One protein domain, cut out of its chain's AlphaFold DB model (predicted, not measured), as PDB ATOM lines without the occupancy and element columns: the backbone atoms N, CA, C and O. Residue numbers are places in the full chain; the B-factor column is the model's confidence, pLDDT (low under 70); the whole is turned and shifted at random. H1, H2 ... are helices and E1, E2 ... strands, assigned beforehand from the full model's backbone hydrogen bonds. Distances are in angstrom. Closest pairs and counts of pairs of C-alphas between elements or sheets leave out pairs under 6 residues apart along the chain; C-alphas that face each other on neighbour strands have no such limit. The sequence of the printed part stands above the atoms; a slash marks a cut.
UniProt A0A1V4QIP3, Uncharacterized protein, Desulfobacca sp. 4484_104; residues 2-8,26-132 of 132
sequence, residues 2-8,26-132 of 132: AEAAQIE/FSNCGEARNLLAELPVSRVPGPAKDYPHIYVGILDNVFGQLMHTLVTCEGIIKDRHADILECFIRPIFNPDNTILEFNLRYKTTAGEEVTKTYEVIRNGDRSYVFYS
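Overview. This is residues 2 to 8 and 26 to 132 of the 132 residues of an uncharacterized protein of Desulfobacca sp. 4484_104 (UniProt A0A1V4QIP3). A twisted sheet of five strands, three long and two short, has one long helix, H3, packed on one face, with the short helix H2 beside part of it on the same face. The short strands E1 and E5 lie at one edge, and the small helix H1 sits off one end of the sheet. The printed part has 114 residues with three named helices and five named strands, in the order H1 H2 E1 H3 E2 E3 E4 E5; the sheet's order is E1 - E5 - E4 - E3 - E2, antiparallel throughout, and the class is mixed, helices and strands. The whole is compact, with a radius of gyration of the C-alphas of 14.7 A, and elongated, with spans of 49 by 25 by 24 A.

Arrangement. Strands E2, residues 83 to 93, E3, residues 98 to 107, E4, residues 113 to 122, and E5, residues 128 to 131, form a meander, each strand the antiparallel neighbour of the one before. E2 and E3 are a hairpin, with N 90 and O 101 at 2.9 A; so are E3 and E4, with N 102 and O 118 at 2.8 A, and E4 and E5, with N 129 and O 121 at 2.8 A. E1, residues 54 to 57, is an edge strand beside E5, with N 55 and O 130 at 2.8 A. These pairs are within hydrogen-bond range. H3, residues 59 to 79, is on the sheet; its closest C-alphas to E5 are Leu 59 and Tyr 128, 6.3 A, and to E2 Ile 77 and Ile 84, 7.4 A. H2, residues 32 to 38, is on the same face at a height over the sheet of 8.9 A, and runs along the strands, at 15 degrees to E3 on the local plane. With residues 59 to 63 alone H3 touches H2, the closest C-alphas being Arg 33 and Phe 63, 6.3 A; they run opposite ways at a shallow tilt of 33 degrees, only just short of steep. H1, residues 2 to 8, is not on the sheet and is apart from H2 and H3. In H1, H2 and H3 every O i to N i+4 pair is within hydrogen-bond range.

Along the chain. E2 is 29.8 A long from C-alpha 83 at (-34.547, -18.381, 17.063), E3 28.9 A and E4 30.0 A. H3 measures 29.8 A, from C-alpha 59 at (-48.494, -44.974, 22.576). E5 ends at C-alpha 131, (-35.195, -41.001, 24.628). E1, E5, H1 and H2 are shorter.

Size, cuts and confidence. The C-alphas farthest apart, those of Ala 2 and Ala 110, are 50.3 A apart. Residues 9 to 25 are not printed, and C-alphas 8 and 26 are 26.9 A apart across the cut. Residues 39 to 53 make the long link from H2 to E1. Mean pLDDT of the printed part is 89.5; residues 2 to 5 are under 70.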
ATOM      1  N   ALA A   2     -45.943 -61.450   9.779       59.97
ATOM      2  CA  ALA A   2     -46.525 -60.102   9.656       59.97
ATOM      3  C   ALA A   2     -45.578 -58.932  10.021       59.97
ATOM      4  O   ALA A   2     -45.679 -57.869   9.419       59.97
ATOM      5  N   GLU A   3     -44.638 -59.112  10.957       55.28
ATOM      6  CA  GLU A   3     -43.724 -58.032  11.390       55.28
ATOM      7  C   GLU A   3     -42.719 -57.594  10.317       55.28
ATOM      8  O   GLU A   3     -42.455 -56.404  10.177       55.28
ATOM      9  N   ALA A   4     -42.177 -58.533   9.531       60.22
ATOM     10  CA  ALA A   4     -41.252 -58.197   8.443       60.22
ATOM     11  C   ALA A   4     -41.941 -57.312   7.390       60.22
ATOM     12  O   ALA A   4     -41.398 -56.282   7.003       60.22
ATOM     13  N   ALA A   5     -43.192 -57.640   7.051       69.56
ATOM     14  CA  ALA A   5     -43.997 -56.865   6.115       69.56
ATOM     15  C   ALA A   5     -44.295 -55.438   6.616       69.56
ATOM     16  O   ALA A   5     -44.364 -54.514   5.811       69.56
ATOM     17  N   GLN A   6     -44.446 -55.226   7.932       71.81
ATOM     18  CA  GLN A   6     -44.658 -53.887   8.498       71.81
ATOM     19  C   GLN A   6     -43.393 -53.023   8.451       71.81
ATOM     20  O   GLN A   6     -43.484 -51.847   8.099       71.81
ATOM     21  N   ILE A   7     -42.222 -53.597   8.754       76.38
ATOM     22  CA  ILE A   7     -40.937 -52.890   8.624       76.38
ATOM     23  C   ILE A   7     -40.690 -52.509   7.163       76.38
ATOM     24  O   ILE A   7     -40.335 -51.365   6.892       76.38
ATOM     25  N   GLU A   8     -40.907 -53.436   6.226       78.94
ATOM     26  CA  GLU A   8     -40.755 -53.175   4.791       78.94
ATOM     27  C   GLU A   8     -41.743 -52.114   4.302       78.94
ATOM     28  O   GLU A   8     -41.327 -51.174   3.640       78.94
ATOM     29  N   PHE A  26     -43.451 -28.130  16.798       91.75
ATOM     30  CA  PHE A  26     -44.070 -29.447  16.921       91.75
ATOM     31  C   PHE A  26     -45.540 -29.378  17.328       91.75
ATOM     32  O   PHE A  26     -46.293 -30.290  16.998       91.75
ATOM     33  N   SER A  27     -45.988 -28.279  17.943       89.38
ATOM     34  CA  SER A  27     -47.414 -28.041  18.224       89.38
ATOM     35  C   SER A  27     -48.277 -28.050  16.955       89.38
ATOM     36  O   SER A  27     -49.468 -28.335  17.022       89.38
ATOM     37  N   ASN A  28     -47.673 -27.774  15.792       89.81
ATOM     38  CA  ASN A  28     -48.350 -27.792  14.496       89.81
ATOM     39  C   ASN A  28     -48.356 -29.188  13.844       89.81
ATOM     40  O   ASN A  28     -48.996 -29.379  12.811       89.81
ATOM     41  N   CYS A  29     -47.647 -30.169  14.412       89.56
ATOM     42  CA  CYS A  29     -47.587 -31.526  13.880       89.56
ATOM     43  C   CYS A  29     -48.779 -32.361  14.373       89.56
ATOM     44  O   CYS A  29     -48.665 -33.167  15.297       89.56
ATOM     45  N   GLY A  30     -49.940 -32.186  13.732       86.50
ATOM     46  CA  GLY A  30     -51.155 -32.950  14.051       86.50
ATOM     47  C   GLY A  30     -51.040 -34.460  13.789       86.50
ATOM     48  O   GLY A  30     -51.806 -35.245  14.342       86.50
ATOM     49  N   GLU A  31     -50.064 -34.881  12.982       88.94
ATOM     50  CA  GLU A  31     -49.881 -36.274  12.566       88.94
ATOM     51  C   GLU A  31     -48.827 -37.031  13.385       88.94
ATOM     52  O   GLU A  31     -48.678 -38.239  13.205       88.94
ATOM     53  N   ALA A  32     -48.132 -36.380  14.327       89.56
ATOM     54  CA  ALA A  32     -47.065 -37.009  15.114       89.56
ATOM     55  C   ALA A  32     -47.522 -38.307  15.806       89.56
ATOM     56  O   ALA A  32     -46.801 -39.303  15.803       89.56
ATOM     57  N   ARG A  33     -48.752 -38.341  16.334       92.81
ATOM     58  CA  ARG A  33     -49.327 -39.554  16.936       92.81
ATOM     59  C   ARG A  33     -49.514 -40.685  15.921       92.81
ATOM     60  O   ARG A  33     -49.274 -41.841  16.257       92.81
ATOM     61  N   ASN A  34     -49.940 -40.365  14.701       92.56
ATOM     62  CA  ASN A  34     -50.139 -41.356  13.642       92.56
ATOM     63  C   ASN A  34     -48.793 -41.917  13.177       92.56
ATOM     64  O   ASN A  34     -48.654 -43.131  13.067       92.56
ATOM     65  N   LEU A  35     -47.778 -41.058  13.036       92.19
ATOM     66  CA  LEU A  35     -46.408 -41.481  12.739       92.19
ATOM     67  C   LEU A  35     -45.872 -42.443  13.805       92.19
ATOM     68  O   LEU A  35     -45.270 -43.463  13.472       92.19
ATOM     69  N   LEU A  36     -46.146 -42.165  15.085       92.81
ATOM     70  CA  LEU A  36     -45.791 -43.078  16.168       92.81
ATOM     71  C   LEU A  36     -46.563 -44.403  16.104       92.81
ATOM     72  O   LEU A  36     -45.992 -45.447  16.385       92.81
ATOM     73  N   ALA A  37     -47.842 -44.393  15.730       92.19
ATOM     74  CA  ALA A  37     -48.632 -45.619  15.593       92.19
ATOM     75  C   ALA A  37     -48.166 -46.501  14.416       92.19
ATOM     76  O   ALA A  37     -48.293 -47.728  14.477       92.19
ATOM     77  N   GLU A  38     -47.633 -45.877  13.363       91.06
ATOM     78  CA  GLU A  38     -47.075 -46.545  12.184       91.06
ATOM     79  C   GLU A  38     -45.689 -47.161  12.430       91.06
ATOM     80  O   GLU A  38     -45.290 -48.034  11.659       91.06
ATOM     81  N   LEU A  39     -44.969 -46.759  13.489       90.81
ATOM     82  CA  LEU A  39     -43.657 -47.327  13.821       90.81
ATOM     83  C   LEU A  39     -43.750 -48.860  13.931       90.81
ATOM     84  O   LEU A  39     -44.561 -49.372  14.720       90.81
ATOM     85  N   PRO A  40     -42.915 -49.609  13.195       90.19
ATOM     86  CA  PRO A  40     -42.845 -51.052  13.345       90.19
ATOM     87  C   PRO A  40     -42.140 -51.425  14.653       90.19
ATOM     88  O   PRO A  40     -41.347 -50.654  15.192       90.19
ATOM     89  N   VAL A  41     -42.418 -52.626  15.163       89.94
ATOM     90  CA  VAL A  41     -41.726 -53.159  16.342       89.94
ATOM     91  C   VAL A  41     -40.265 -53.446  15.987       89.94
ATOM     92  O   VAL A  41     -39.972 -54.197  15.056       89.94
ATOM     93  N   SER A  42     -39.344 -52.848  16.739       86.56
ATOM     94  CA  SER A  42     -37.907 -53.075  16.596       86.56
ATOM     95  C   SER A  42     -37.491 -54.381  17.262       86.56
ATOM     96  O   SER A  42     -37.863 -54.651  18.404       86.56
ATOM     97  N   ARG A  43     -36.669 -55.177  16.566       80.06
ATOM     98  CA  ARG A  43     -36.157 -56.463  17.075       80.06
ATOM     99  C   ARG A  43     -35.090 -56.265  18.143       80.06
ATOM    100  O   ARG A  43     -35.054 -57.005  19.120       80.06
ATOM    101  N   VAL A  44     -34.238 -55.261  17.947       79.88
ATOM    102  CA  VAL A  44     -33.203 -54.853  18.901       79.88
ATOM    103  C   VAL A  44     -33.425 -53.372  19.219       79.88
ATOM    104  O   VAL A  44     -32.867 -52.505  18.546       79.88
ATOM    105  N   PRO A  45     -34.309 -53.048  20.181       74.06
ATOM    106  CA  PRO A  45     -34.597 -51.665  20.529       74.06
ATOM    107  C   PRO A  45     -33.386 -51.031  21.223       74.06
ATOM    108  O   PRO A  45     -32.924 -51.511  22.256       74.06
ATOM    109  N   GLY A  46     -32.886 -49.935  20.660       79.38
ATOM    110  CA  GLY A  46     -31.805 -49.143  21.239       79.38
ATOM    111  C   GLY A  46     -31.682 -47.794  20.530       79.38
ATOM    112  O   GLY A  46     -31.931 -47.737  19.324       79.38
ATOM    113  N   PRO A  47     -31.352 -46.710  21.244       85.44
ATOM    114  CA  PRO A  47     -31.251 -45.395  20.628       85.44
ATOM    115  C   PRO A  47     -30.055 -45.329  19.667       85.44
ATOM    116  O   PRO A  47     -29.105 -46.105  19.780       85.44
ATOM    117  N   ALA A  48     -30.083 -44.390  18.724       83.69
ATOM    118  CA  ALA A  48     -28.952 -44.110  17.843       83.69
ATOM    119  C   ALA A  48     -27.833 -43.325  18.550       83.69
ATOM    120  O   ALA A  48     -26.707 -43.282  18.055       83.69
ATOM    121  N   LYS A  49     -28.140 -42.691  19.686       84.25
ATOM    122  CA  LYS A  49     -27.223 -41.865  20.484       84.25
ATOM    123  C   LYS A  49     -27.385 -42.175  21.972       84.25
ATOM    124  O   LYS A  49     -28.386 -42.749  22.386       84.25
ATOM    125  N   ASP A  50     -26.421 -41.757  22.781       87.19
ATOM    126  CA  ASP A  50     -26.566 -41.795  24.235       87.19
ATOM    127  C   ASP A  50     -27.508 -40.681  24.707       87.19
ATOM    128  O   ASP A  50     -27.274 -39.500  24.442       87.19
ATOM    129  N   TYR A  51     -28.560 -41.067  25.432       88.62
ATOM    130  CA  TYR A  51     -29.532 -40.147  26.021       88.62
ATOM    131  C   TYR A  51     -29.521 -40.255  27.549       88.62
ATOM    132  O   TYR A  51     -29.493 -41.367  28.082       88.62
ATOM    133  N   PRO A  52     -29.569 -39.123  28.274       86.75
ATOM    134  CA  PRO A  52     -29.569 -39.120  29.734       86.75
ATOM    135  C   PRO A  52     -30.890 -39.620  30.331       86.75
ATOM    136  O   PRO A  52     -30.901 -40.101  31.466       86.75
ATOM    137  N   HIS A  53     -31.999 -39.505  29.595       89.31
ATOM    138  CA  HIS A  53     -33.317 -39.890  30.080       89.31
ATOM    139  C   HIS A  53     -34.002 -40.880  29.139       89.31
ATOM    140  O   HIS A  53     -33.974 -40.744  27.916       89.31
ATOM    141  N   ILE A  54     -34.647 -41.877  29.748       93.50
ATOM    142  CA  ILE A  54     -35.379 -42.940  29.063       93.50
ATOM    143  C   ILE A  54     -36.761 -43.041  29.701       93.50
ATOM    144  O   ILE A  54     -36.883 -43.220  30.915       93.50
ATOM    145  N   TYR A  55     -37.803 -42.950  28.883       94.31
ATOM    146  CA  TYR A  55     -39.190 -43.102  29.299       94.31
ATOM    147  C   TYR A  55     -39.848 -44.238  28.517       94.31
ATOM    148  O   TYR A  55     -39.796 -44.264  27.292       94.31
ATOM    149  N   VAL A  56     -40.487 -45.176  29.216       94.88
ATOM    150  CA  VAL A  56     -41.168 -46.325  28.603       94.88
ATOM    151  C   VAL A  56     -42.660 -46.237  28.892       94.88
ATOM    152  O   VAL A  56     -43.065 -46.006  30.032       94.88
ATOM    153  N   GLY A  57     -43.488 -46.458  27.876       94.69
ATOM    154  CA  GLY A  57     -44.934 -46.433  28.042       94.69
ATOM    155  C   GLY A  57     -45.695 -46.931  26.823       94.69
ATOM    156  O   GLY A  57     -45.121 -47.382  25.835       94.69
ATOM    157  N   ILE A  58     -47.019 -46.840  26.902       95.81
ATOM    158  CA  ILE A  58     -47.893 -47.069  25.750       95.81
ATOM    159  C   ILE A  58     -47.912 -45.851  24.824       95.81
ATOM    160  O   ILE A  58     -47.492 -44.769  25.231       95.81
ATOM    161  N   LEU A  59     -48.442 -46.019  23.608       94.88
ATOM    162  CA  LEU A  59     -48.494 -44.974  22.576       94.88
ATOM    163  C   LEU A  59     -48.951 -43.614  23.123       94.88
ATOM    164  O   LEU A  59     -48.246 -42.629  22.948       94.88
ATOM    165  N   ASP A  60     -50.099 -43.560  23.805       94.88
ATOM    166  CA  ASP A  60     -50.663 -42.288  24.275       94.88
ATOM    167  C   ASP A  60     -49.806 -41.638  25.376       94.88
ATOM    168  O   ASP A  60     -49.637 -40.420  25.385       94.88
ATOM    169  N   ASN A  61     -49.194 -42.441  26.256       95.31
ATOM    170  CA  ASN A  61     -48.299 -41.944  27.304       95.31
ATOM    171  C   ASN A  61     -47.002 -41.388  26.710       95.31
ATOM    172  O   ASN A  61     -46.569 -40.295  27.070       95.31
ATOM    173  N   VAL A  62     -46.389 -42.134  25.787       95.88
ATOM    174  CA  VAL A  62     -45.157 -41.715  25.112       95.88
ATOM    175  C   VAL A  62     -45.406 -40.494  24.240       95.88
ATOM    176  O   VAL A  62     -44.621 -39.554  24.293       95.88
ATOM    177  N   PHE A  63     -46.520 -40.453  23.508       95.75
ATOM    178  CA  PHE A  63     -46.921 -39.276  22.745       95.75
ATOM    179  C   PHE A  63     -47.108 -38.052  23.652       95.75
ATOM    180  O   PHE A  63     -46.560 -36.991  23.360       95.75
ATOM    181  N   GLY A  64     -47.816 -38.198  24.776       95.06
ATOM    182  CA  GLY A  64     -47.992 -37.118  25.748       95.06
ATOM    183  C   GLY A  64     -46.661 -36.601  26.299       95.06
ATOM    184  O   GLY A  64     -46.415 -35.395  26.282       95.06
ATOM    185  N   GLN A  65     -45.773 -37.508  26.722       96.00
ATOM    186  CA  GLN A  65     -44.452 -37.157  27.251       96.00
ATOM    187  C   GLN A  65     -43.554 -36.497  26.194       96.00
ATOM    188  O   GLN A  65     -42.891 -35.498  26.488       96.00
ATOM    189  N   LEU A  66     -43.550 -37.021  24.967       95.31
ATOM    190  CA  LEU A  66     -42.825 -36.467  23.827       95.31
ATOM    191  C   LEU A  66     -43.285 -35.037  23.543       95.31
ATOM    192  O   LEU A  66     -42.468 -34.119  23.549       95.31
ATOM    193  N   MET A  67     -44.591 -34.832  23.348       95.06
ATOM    194  CA  MET A  67     -45.144 -33.516  23.026       95.06
ATOM    195  C   MET A  67     -44.891 -32.509  24.143       95.06
ATOM    196  O   MET A  67     -44.454 -31.393  23.870       95.06
ATOM    197  N   HIS A  68     -45.086 -32.910  25.400       94.69
ATOM    198  CA  HIS A  68     -44.755 -32.070  26.548       94.69
ATOM    199  C   HIS A  68     -43.276 -31.657  26.538       94.69
ATOM    200  O   HIS A  68     -42.959 -30.481  26.727       94.69
ATOM    201  N   THR A  69     -42.366 -32.600  26.282       94.38
ATOM    202  CA  THR A  69     -40.916 -32.348  26.264       94.38
ATOM    203  C   THR A  69     -40.519 -31.418  25.119       94.38
ATOM    204  O   THR A  69     -39.788 -30.454  25.344       94.38
ATOM    205  N   LEU A  70     -41.038 -31.658  23.911       94.12
ATOM    206  CA  LEU A  70     -40.772 -30.834  22.730       94.12
ATOM    207  C   LEU A  70     -41.275 -29.402  22.929       94.12
ATOM    208  O   LEU A  70     -40.496 -28.464  22.787       94.12
ATOM    209  N   VAL A  71     -42.532 -29.225  23.345       93.06
ATOM    210  CA  VAL A  71     -43.131 -27.896  23.565       93.06
ATOM    211  C   VAL A  71     -42.436 -27.149  24.704       93.06
ATOM    212  O   VAL A  71     -42.156 -25.957  24.575       93.06
ATOM    213  N   THR A  72     -42.084 -27.838  25.794       94.00
ATOM    214  CA  THR A  72     -41.301 -27.237  26.886       94.00
ATOM    215  C   THR A  72     -39.931 -26.780  26.385       94.00
ATOM    216  O   THR A  72     -39.489 -25.677  26.704       94.00
ATOM    217  N   CYS A  73     -39.260 -27.595  25.566       91.94
ATOM    218  CA  CYS A  73     -37.971 -27.230  24.990       91.94
ATOM    219  C   CYS A  73     -38.087 -26.028  24.042       91.94
ATOM    220  O   CYS A  73     -37.256 -25.125  24.117       91.94
ATOM    221  N   GLU A  74     -39.114 -25.978  23.190       92.69
ATOM    222  CA  GLU A  74     -39.400 -24.817  22.337       92.69
ATOM    223  C   GLU A  74     -39.608 -23.543  23.161       92.69
ATOM    224  O   GLU A  74     -39.054 -22.500  22.815       92.69
ATOM    225  N   GLY A  75     -40.368 -23.630  24.258       92.25
ATOM    226  CA  GLY A  75     -40.586 -22.519  25.187       92.25
ATOM    227  C   GLY A  75     -39.276 -22.009  25.782       92.25
ATOM    228  O   GLY A  75     -38.955 -20.835  25.634       92.25
ATOM    229  N   ILE A  76     -38.453 -22.906  26.339       92.06
ATOM    230  CA  ILE A  76     -37.145 -22.554  26.920       92.06
ATOM    231  C   ILE A  76     -36.222 -21.889  25.889       92.06
ATOM    232  O   ILE A  76     -35.463 -20.982  26.231       92.06
ATOM    233  N   ILE A  77     -36.244 -22.344  24.635       90.62
ATOM    234  CA  ILE A  77     -35.422 -21.770  23.561       90.62
ATOM    235  C   ILE A  77     -35.892 -20.350  23.235       90.62
ATOM    236  O   ILE A  77     -35.070 -19.432  23.209       90.62
ATOM    237  N   LYS A  78     -37.204 -20.149  23.069       88.19
ATOM    238  CA  LYS A  78     -37.793 -18.825  22.818       88.19
ATOM    239  C   LYS A  78     -37.542 -17.859  23.980       88.19
ATOM    240  O   LYS A  78     -37.152 -16.720  23.741       88.19
ATOM    241  N   ASP A  79     -37.671 -18.328  25.220       90.25
ATOM    242  CA  ASP A  79     -37.418 -17.539  26.435       90.25
ATOM    243  C   ASP A  79     -35.953 -17.101  26.555       90.25
ATOM    244  O   ASP A  79     -35.647 -16.053  27.118       90.25
ATOM    245  N   ARG A  80     -35.023 -17.882  25.992       88.25
ATOM    246  CA  ARG A  80     -33.596 -17.532  25.911       88.25
ATOM    247  C   ARG A  80     -33.258 -16.627  24.724       88.25
ATOM    248  O   ARG A  80     -32.076 -16.457  24.431       88.25
ATOM    249  N   HIS A  81     -34.261 -16.054  24.056       79.12
ATOM    250  CA  HIS A  81     -34.116 -15.230  22.852       79.12
ATOM    251  C   HIS A  81     -33.374 -15.938  21.706       79.12
ATOM    252  O   HIS A  81     -32.684 -15.295  20.918       79.12
ATOM    253  N   ALA A  82     -33.482 -17.264  21.631       82.75
ATOM    254  CA  ALA A  82     -32.947 -18.044  20.526       82.75
ATOM    255  C   ALA A  82     -34.031 -18.273  19.462       82.75
ATOM    256  O   ALA A  82     -35.198 -18.515  19.783       82.75
ATOM    257  N   ASP A  83     -33.634 -18.225  18.193       87.06
ATOM    258  CA  ASP A  83     -34.547 -18.381  17.063       87.06
ATOM    259  C   ASP A  83     -34.681 -19.858  16.695       87.06
ATOM    260  O   ASP A  83     -33.707 -20.498  16.294       87.06
ATOM    261  N   ILE A  84     -35.890 -20.413  16.795       92.31
ATOM    262  CA  ILE A  84     -36.172 -21.744  16.247       92.31
ATOM    263  C   ILE A  84     -36.151 -21.636  14.724       92.31
ATOM    264  O   ILE A  84     -36.956 -20.919  14.133       92.31
ATOM    265  N   LEU A  85     -35.226 -22.361  14.103       93.56
ATOM    266  CA  LEU A  85     -35.055 -22.384  12.658       93.56
ATOM    267  C   LEU A  85     -35.993 -23.410  12.021       93.56
ATOM    268  O   LEU A  85     -36.627 -23.125  11.009       93.56
ATOM    269  N   GLU A  86     -36.069 -24.608  12.604       95.19
ATOM    270  CA  GLU A  86     -36.850 -25.715  12.056       95.19
ATOM    271  C   GLU A  86     -37.115 -26.786  13.123       95.19
ATOM    272  O   GLU A  86     -36.213 -27.198  13.854       95.19
ATOM    273  N   CYS A  87     -38.339 -27.293  13.165       95.19
ATOM    274  CA  CYS A  87     -38.716 -28.529  13.837       95.19
ATOM    275  C   CYS A  87     -38.983 -29.576  12.760       95.19
ATOM    276  O   CYS A  87     -39.769 -29.322  11.851       95.19
ATOM    277  N   PHE A  88     -38.377 -30.755  12.842       96.25
ATOM    278  CA  PHE A  88     -38.616 -31.803  11.853       96.25
ATOM    279  C   PHE A  88     -38.593 -33.197  12.461       96.25
ATOM    280  O   PHE A  88     -37.969 -33.441  13.493       96.25
ATOM    281  N   ILE A  89     -39.279 -34.119  11.794       95.94
ATOM    282  CA  ILE A  89     -39.297 -35.539  12.133       95.94
ATOM    283  C   ILE A  89     -38.627 -36.287  10.990       95.94
ATOM    284  O   ILE A  89     -38.920 -36.023   9.819       95.94
ATOM    285  N   ARG A  90     -37.752 -37.236  11.313       94.81
ATOM    286  CA  ARG A  90     -37.177 -38.141  10.316       94.81
ATOM    287  C   ARG A  90     -37.047 -39.565  10.851       94.81
ATOM    288  O   ARG A  90     -36.788 -39.747  12.040       94.81
ATOM    289  N   PRO A  91     -37.214 -40.577   9.995       92.81
ATOM    290  CA  PRO A  91     -36.957 -41.956  10.354       92.81
ATOM    291  C   PRO A  91     -35.462 -42.271  10.241       92.81
ATOM    292  O   PRO A  91     -34.784 -41.822   9.320       92.81
ATOM    293  N   ILE A  92     -34.960 -43.095  11.154       90.56
ATOM    294  CA  ILE A  92     -33.678 -43.784  11.016       90.56
ATOM    295  C   ILE A  92     -33.967 -45.263  10.820       90.56
ATOM    296  O   ILE A  92     -34.630 -45.904  11.639       90.56
ATOM    297  N   PHE A  93     -33.420 -45.800   9.737       87.56
ATOM    298  CA  PHE A  93     -33.514 -47.207   9.394       87.56
ATOM    299  C   PHE A  93     -32.207 -47.913   9.724       87.56
ATOM    300  O   PHE A  93     -31.212 -47.749   9.024       87.56
ATOM    301  N   ASN A  94     -32.239 -48.751  10.753       82.75
ATOM    302  CA  ASN A  94     -31.191 -49.722  11.028       82.75
ATOM    303  C   ASN A  94     -31.675 -51.126  10.615       82.75
ATOM    304  O   ASN A  94     -32.884 -51.348  10.483       82.75
ATOM    305  N   PRO A  95     -30.769 -52.095  10.395       76.38
ATOM    306  CA  PRO A  95     -31.148 -53.460  10.021       76.38
ATOM    307  C   PRO A  95     -32.152 -54.114  10.985       76.38
ATOM    308  O   PRO A  95     -33.073 -54.788  10.532       76.38
ATOM    309  N   ASP A  96     -32.024 -53.846  12.288       79.44
ATOM    310  CA  ASP A  96     -32.816 -54.488  13.348       79.44
ATOM    311  C   ASP A  96     -33.739 -53.527  14.117       79.44
ATOM    312  O   ASP A  96     -34.410 -53.926  15.076       79.44
ATOM    313  N   ASN A  97     -33.766 -52.251  13.726       83.31
ATOM    314  CA  ASN A  97     -34.433 -51.198  14.481       83.31
ATOM    315  C   ASN A  97     -34.889 -50.054  13.567       83.31
ATOM    316  O   ASN A  97     -34.144 -49.614  12.692       83.31
ATOM    317  N   THR A  98     -36.101 -49.557  13.793       89.06
ATOM    318  CA  THR A  98     -36.595 -48.320  13.184       89.06
ATOM    319  C   THR A  98     -36.835 -47.292  14.279       89.06
ATOM    320  O   THR A  98     -37.528 -47.569  15.258       89.06
ATOM    321  N   ILE A  99     -36.262 -46.104  14.108       92.69
ATOM    322  CA  ILE A  99     -36.327 -45.013  15.083       92.69
ATOM    323  C   ILE A  99     -37.015 -43.826  14.418       92.69
ATOM    324  O   ILE A  99     -36.713 -43.514  13.268       92.69
ATOM    325  N   LEU A 100     -37.912 -43.143  15.127       94.81
ATOM    326  CA  LEU A 100     -38.349 -41.804  14.736       94.81
ATOM    327  C   LEU A 100     -37.585 -40.768  15.550       94.81
ATOM    328  O   LEU A 100     -37.733 -40.694  16.769       94.81
ATOM    329  N   GLU A 101     -36.781 -39.962  14.864       95.56
ATOM    330  CA  GLU A 101     -36.122 -38.805  15.447       95.56
ATOM    331  C   GLU A 101     -37.000 -37.560  15.321       95.56
ATOM    332  O   GLU A 101     -37.458 -37.208  14.233       95.56
ATOM    333  N   PHE A 102     -37.133 -36.839  16.426       96.12
ATOM    334  CA  PHE A 102     -37.742 -35.522  16.523       96.12
ATOM    335  C   PHE A 102     -36.626 -34.515  16.775       96.12
ATOM    336  O   PHE A 102     -35.940 -34.567  17.794       96.12
ATOM    337  N   ASN A 103     -36.413 -33.611  15.827       95.56
ATOM    338  CA  ASN A 103     -35.308 -32.668  15.841       95.56
ATOM    339  C   ASN A 103     -35.810 -31.230  15.942       95.56
ATOM    340  O   ASN A 103     -36.709 -30.818  15.211       95.56
ATOM    341  N   LEU A 104     -35.178 -30.457  16.814       94.62
ATOM    342  CA  LEU A 104     -35.408 -29.032  16.988       94.62
ATOM    343  C   LEU A 104     -34.099 -28.303  16.694       94.62
ATOM    344  O   LEU A 104     -33.160 -28.343  17.494       94.62
ATOM    345  N   ARG A 105     -34.039 -27.651  15.535       95.38
ATOM    346  CA  ARG A 105     -32.918 -26.826  15.090       95.38
ATOM    347  C   ARG A 105     -33.195 -25.369  15.435       95.38
ATOM    348  O   ARG A 105     -34.238 -24.824  15.077       95.38
ATOM    349  N   TYR A 106     -32.257 -24.733  16.119       94.06
ATOM    350  CA  TYR A 106     -32.369 -23.348  16.562       94.06
ATOM    351  C   TYR A 106     -31.015 -22.647  16.533       94.06
ATOM    352  O   TYR A 106     -29.963 -23.288  16.551       94.06
ATOM    353  N   LYS A 107     -31.047 -21.319  16.496       94.12
ATOM    354  CA  LYS A 107     -29.873 -20.456  16.541       94.12
ATOM    355  C   LYS A 107     -29.769 -19.798  17.909       94.12
ATOM    356  O   LYS A 107     -30.718 -19.158  18.360       94.12
ATOM    357  N   THR A 108     -28.636 -19.961  18.582       91.19
ATOM    358  CA  THR A 108     -28.378 -19.315  19.876       91.19
ATOM    359  C   THR A 108     -28.179 -17.810  19.702       91.19
ATOM    360  O   THR A 108     -27.907 -17.318  18.606       91.19
ATOM    361  N   THR A 109     -28.238 -17.062  20.804       86.88
ATOM    362  CA  THR A 109     -27.917 -15.625  20.822       86.88
ATOM    363  C   THR A 109     -26.469 -15.326  20.417       86.88
ATOM    364  O   THR A 109     -26.188 -14.242  19.914       86.88
ATOM    365  N   ALA A 110     -25.558 -16.293  20.577       88.50
ATOM    366  CA  ALA A 110     -24.178 -16.221  20.090       88.50
ATOM    367  C   ALA A 110     -24.055 -16.491  18.574       88.50
ATOM    368  O   ALA A 110     -22.977 -16.352  18.003       88.50
ATOM    369  N   GLY A 111     -25.156 -16.857  17.913       87.88
ATOM    370  CA  GLY A 111     -25.219 -17.138  16.485       87.88
ATOM    371  C   GLY A 111     -24.912 -18.586  16.101       87.88
ATOM    372  O   GLY A 111     -24.858 -18.880  14.908       87.88
ATOM    373  N   GLU A 112     -24.742 -19.481  17.074       90.38
ATOM    374  CA  GLU A 112     -24.451 -20.897  16.843       90.38
ATOM    375  C   GLU A 112     -25.722 -21.663  16.482       90.38
ATOM    376  O   GLU A 112     -26.763 -21.496  17.117       90.38
ATOM    377  N   GLU A 113     -25.635 -22.539  15.484       92.44
ATOM    378  CA  GLU A 113     -26.732 -23.433  15.132       92.44
ATOM    379  C   GLU A 113     -26.643 -24.730  15.927       92.44
ATOM    380  O   GLU A 113     -25.678 -25.487  15.822       92.44
ATOM    381  N   VAL A 114     -27.680 -24.995  16.714       93.75
ATOM    382  CA  VAL A 114     -27.780 -26.171  17.571       93.75
ATOM    383  C   VAL A 114     -28.987 -26.988  17.137       93.75
ATOM    384  O   VAL A 114     -30.051 -26.447  16.844       93.75
ATOM    385  N   THR A 115     -28.828 -28.309  17.107       94.25
ATOM    386  CA  THR A 115     -29.943 -29.240  16.918       94.25
ATOM    387  C   THR A 115     -30.079 -30.101  18.159       94.25
ATOM    388  O   THR A 115     -29.149 -30.819  18.523       94.25
ATOM    389  N   LYS A 116     -31.239 -30.030  18.809       92.75
ATOM    390  CA  LYS A 116     -31.638 -31.007  19.820       92.75
ATOM    391  C   LYS A 116     -32.400 -32.134  19.149       92.75
ATOM    392  O   LYS A 116     -33.321 -31.869  18.382       92.75
ATOM    393  N   THR A 117     -32.027 -33.365  19.462       94.94
ATOM    394  CA  THR A 117     -32.682 -34.563  18.943       94.94
ATOM    395  C   THR A 117     -33.337 -35.312  20.087       94.94
ATOM    396  O   THR A 117     -32.796 -35.355  21.186       94.94
ATOM    397  N   TYR A 118     -34.485 -35.901  19.801       95.12
ATOM    398  CA  TYR A 118     -35.198 -36.834  20.652       95.12
ATOM    399  C   TYR A 118     -35.567 -38.055  19.820       95.12
ATOM    400  O   TYR A 118     -35.827 -37.920  18.624       95.12
ATOM    401  N   GLU A 119     -35.627 -39.234  20.424       95.62
ATOM    402  CA  GLU A 119     -35.868 -40.480  19.692       95.62
ATOM    403  C   GLU A 119     -37.036 -41.259  20.277       95.62
ATOM    404  O   GLU A 119     -37.206 -41.336  21.493       95.62
ATOM    405  N   VAL A 120     -37.833 -41.872  19.404       95.81
ATOM    406  CA  VAL A 120     -38.866 -42.829  19.800       95.81
ATOM    407  C   VAL A 120     -38.693 -44.132  19.040       95.81
ATOM    408  O   VAL A 120     -38.524 -44.147  17.820       95.81
ATOM    409  N   ILE A 121     -38.774 -45.232  19.782       94.69
ATOM    410  CA  ILE A 121     -38.693 -46.598  19.271       94.69
ATOM    411  C   ILE A 121     -39.896 -47.371  19.782       94.69
ATOM    412  O   ILE A 121     -40.284 -47.239  20.942       94.69
ATOM    413  N   ARG A 122     -40.471 -48.226  18.943       93.50
ATOM    414  CA  ARG A 122     -41.464 -49.203  19.384       93.50
ATOM    415  C   ARG A 122     -40.755 -50.505  19.745       93.50
ATOM    416  O   ARG A 122     -40.176 -51.152  18.882       93.50
ATOM    417  N   ASN A 123     -40.787 -50.890  21.019       90.81
ATOM    418  CA  ASN A 123     -40.122 -52.099  21.529       90.81
ATOM    419  C   ASN A 123     -41.094 -53.258  21.819       90.81
ATOM    420  O   ASN A 123     -40.703 -54.260  22.409       90.81
ATOM    421  N   GLY A 124     -42.361 -53.126  21.421       88.12
ATOM    422  CA  GLY A 124     -43.348 -54.201  21.444       88.12
ATOM    423  C   GLY A 124     -44.699 -53.749  20.890       88.12
ATOM    424  O   GLY A 124     -44.887 -52.579  20.552       88.12
ATOM    425  N   ASP A 125     -45.680 -54.650  20.850       86.00
ATOM    426  CA  ASP A 125     -47.001 -54.374  20.259       86.00
ATOM    427  C   ASP A 125     -47.687 -53.129  20.829       86.00
ATOM    428  O   ASP A 125     -48.366 -52.397  20.109       86.00
ATOM    429  N   ARG A 126     -47.502 -52.871  22.124       89.06
ATOM    430  CA  ARG A 126     -48.077 -51.714  22.824       89.06
ATOM    431  C   ARG A 126     -47.040 -50.888  23.565       89.06
ATOM    432  O   ARG A 126     -47.429 -49.996  24.306       89.06
ATOM    433  N   SER A 127     -45.761 -51.200  23.406       93.06
ATOM    434  CA  SER A 127     -44.691 -50.608  24.198       93.06
ATOM    435  C   SER A 127     -43.798 -49.747  23.313       93.06
ATOM    436  O   SER A 127     -43.379 -50.160  22.228       93.06
ATOM    437  N   TYR A 128     -43.542 -48.539  23.793       95.62
ATOM    438  CA  TYR A 128     -42.734 -47.517  23.153       95.62
ATOM    439  C   TYR A 128     -41.709 -46.998  24.155       95.62
ATOM    440  O   TYR A 128     -41.977 -46.916  25.357       95.62
ATOM    441  N   VAL A 129     -40.543 -46.629  23.645       94.75
ATOM    442  CA  VAL A 129     -39.450 -46.036  24.406       94.75
ATOM    443  C   VAL A 129     -39.143 -44.676  23.811       94.75
ATOM    444  O   VAL A 129     -38.922 -44.565  22.609       94.75
ATOM    445  N   PHE A 130     -39.150 -43.657  24.658       95.81
ATOM    446  CA  PHE A 130     -38.784 -42.285  24.354       95.81
ATOM    447  C   PHE A 130     -37.445 -41.955  25.008       95.81
ATOM    448  O   PHE A 130     -37.263 -42.193  26.204       95.81
ATOM    449  N   TYR A 131     -36.535 -41.397  24.222       95.19
ATOM    450  CA  TYR A 131     -35.195 -41.001  24.628       95.19
ATOM    451  C   TYR A 131     -35.048 -39.482  24.487       95.19
ATOM    452  O   TYR A 131     -35.388 -38.918  23.439       95.19
ATOM    453  N   SER A 132     -34.576 -38.823  25.553       90.38
ATOM    454  CA  SER A 132     -34.545 -37.356  25.677       90.38
ATOM    455  C   SER A 132     -33.358 -36.808  26.445       90.38
ATOM    456  O   SER A 132     -32.889 -37.520  27.362       90.38
TER     457      SER A 132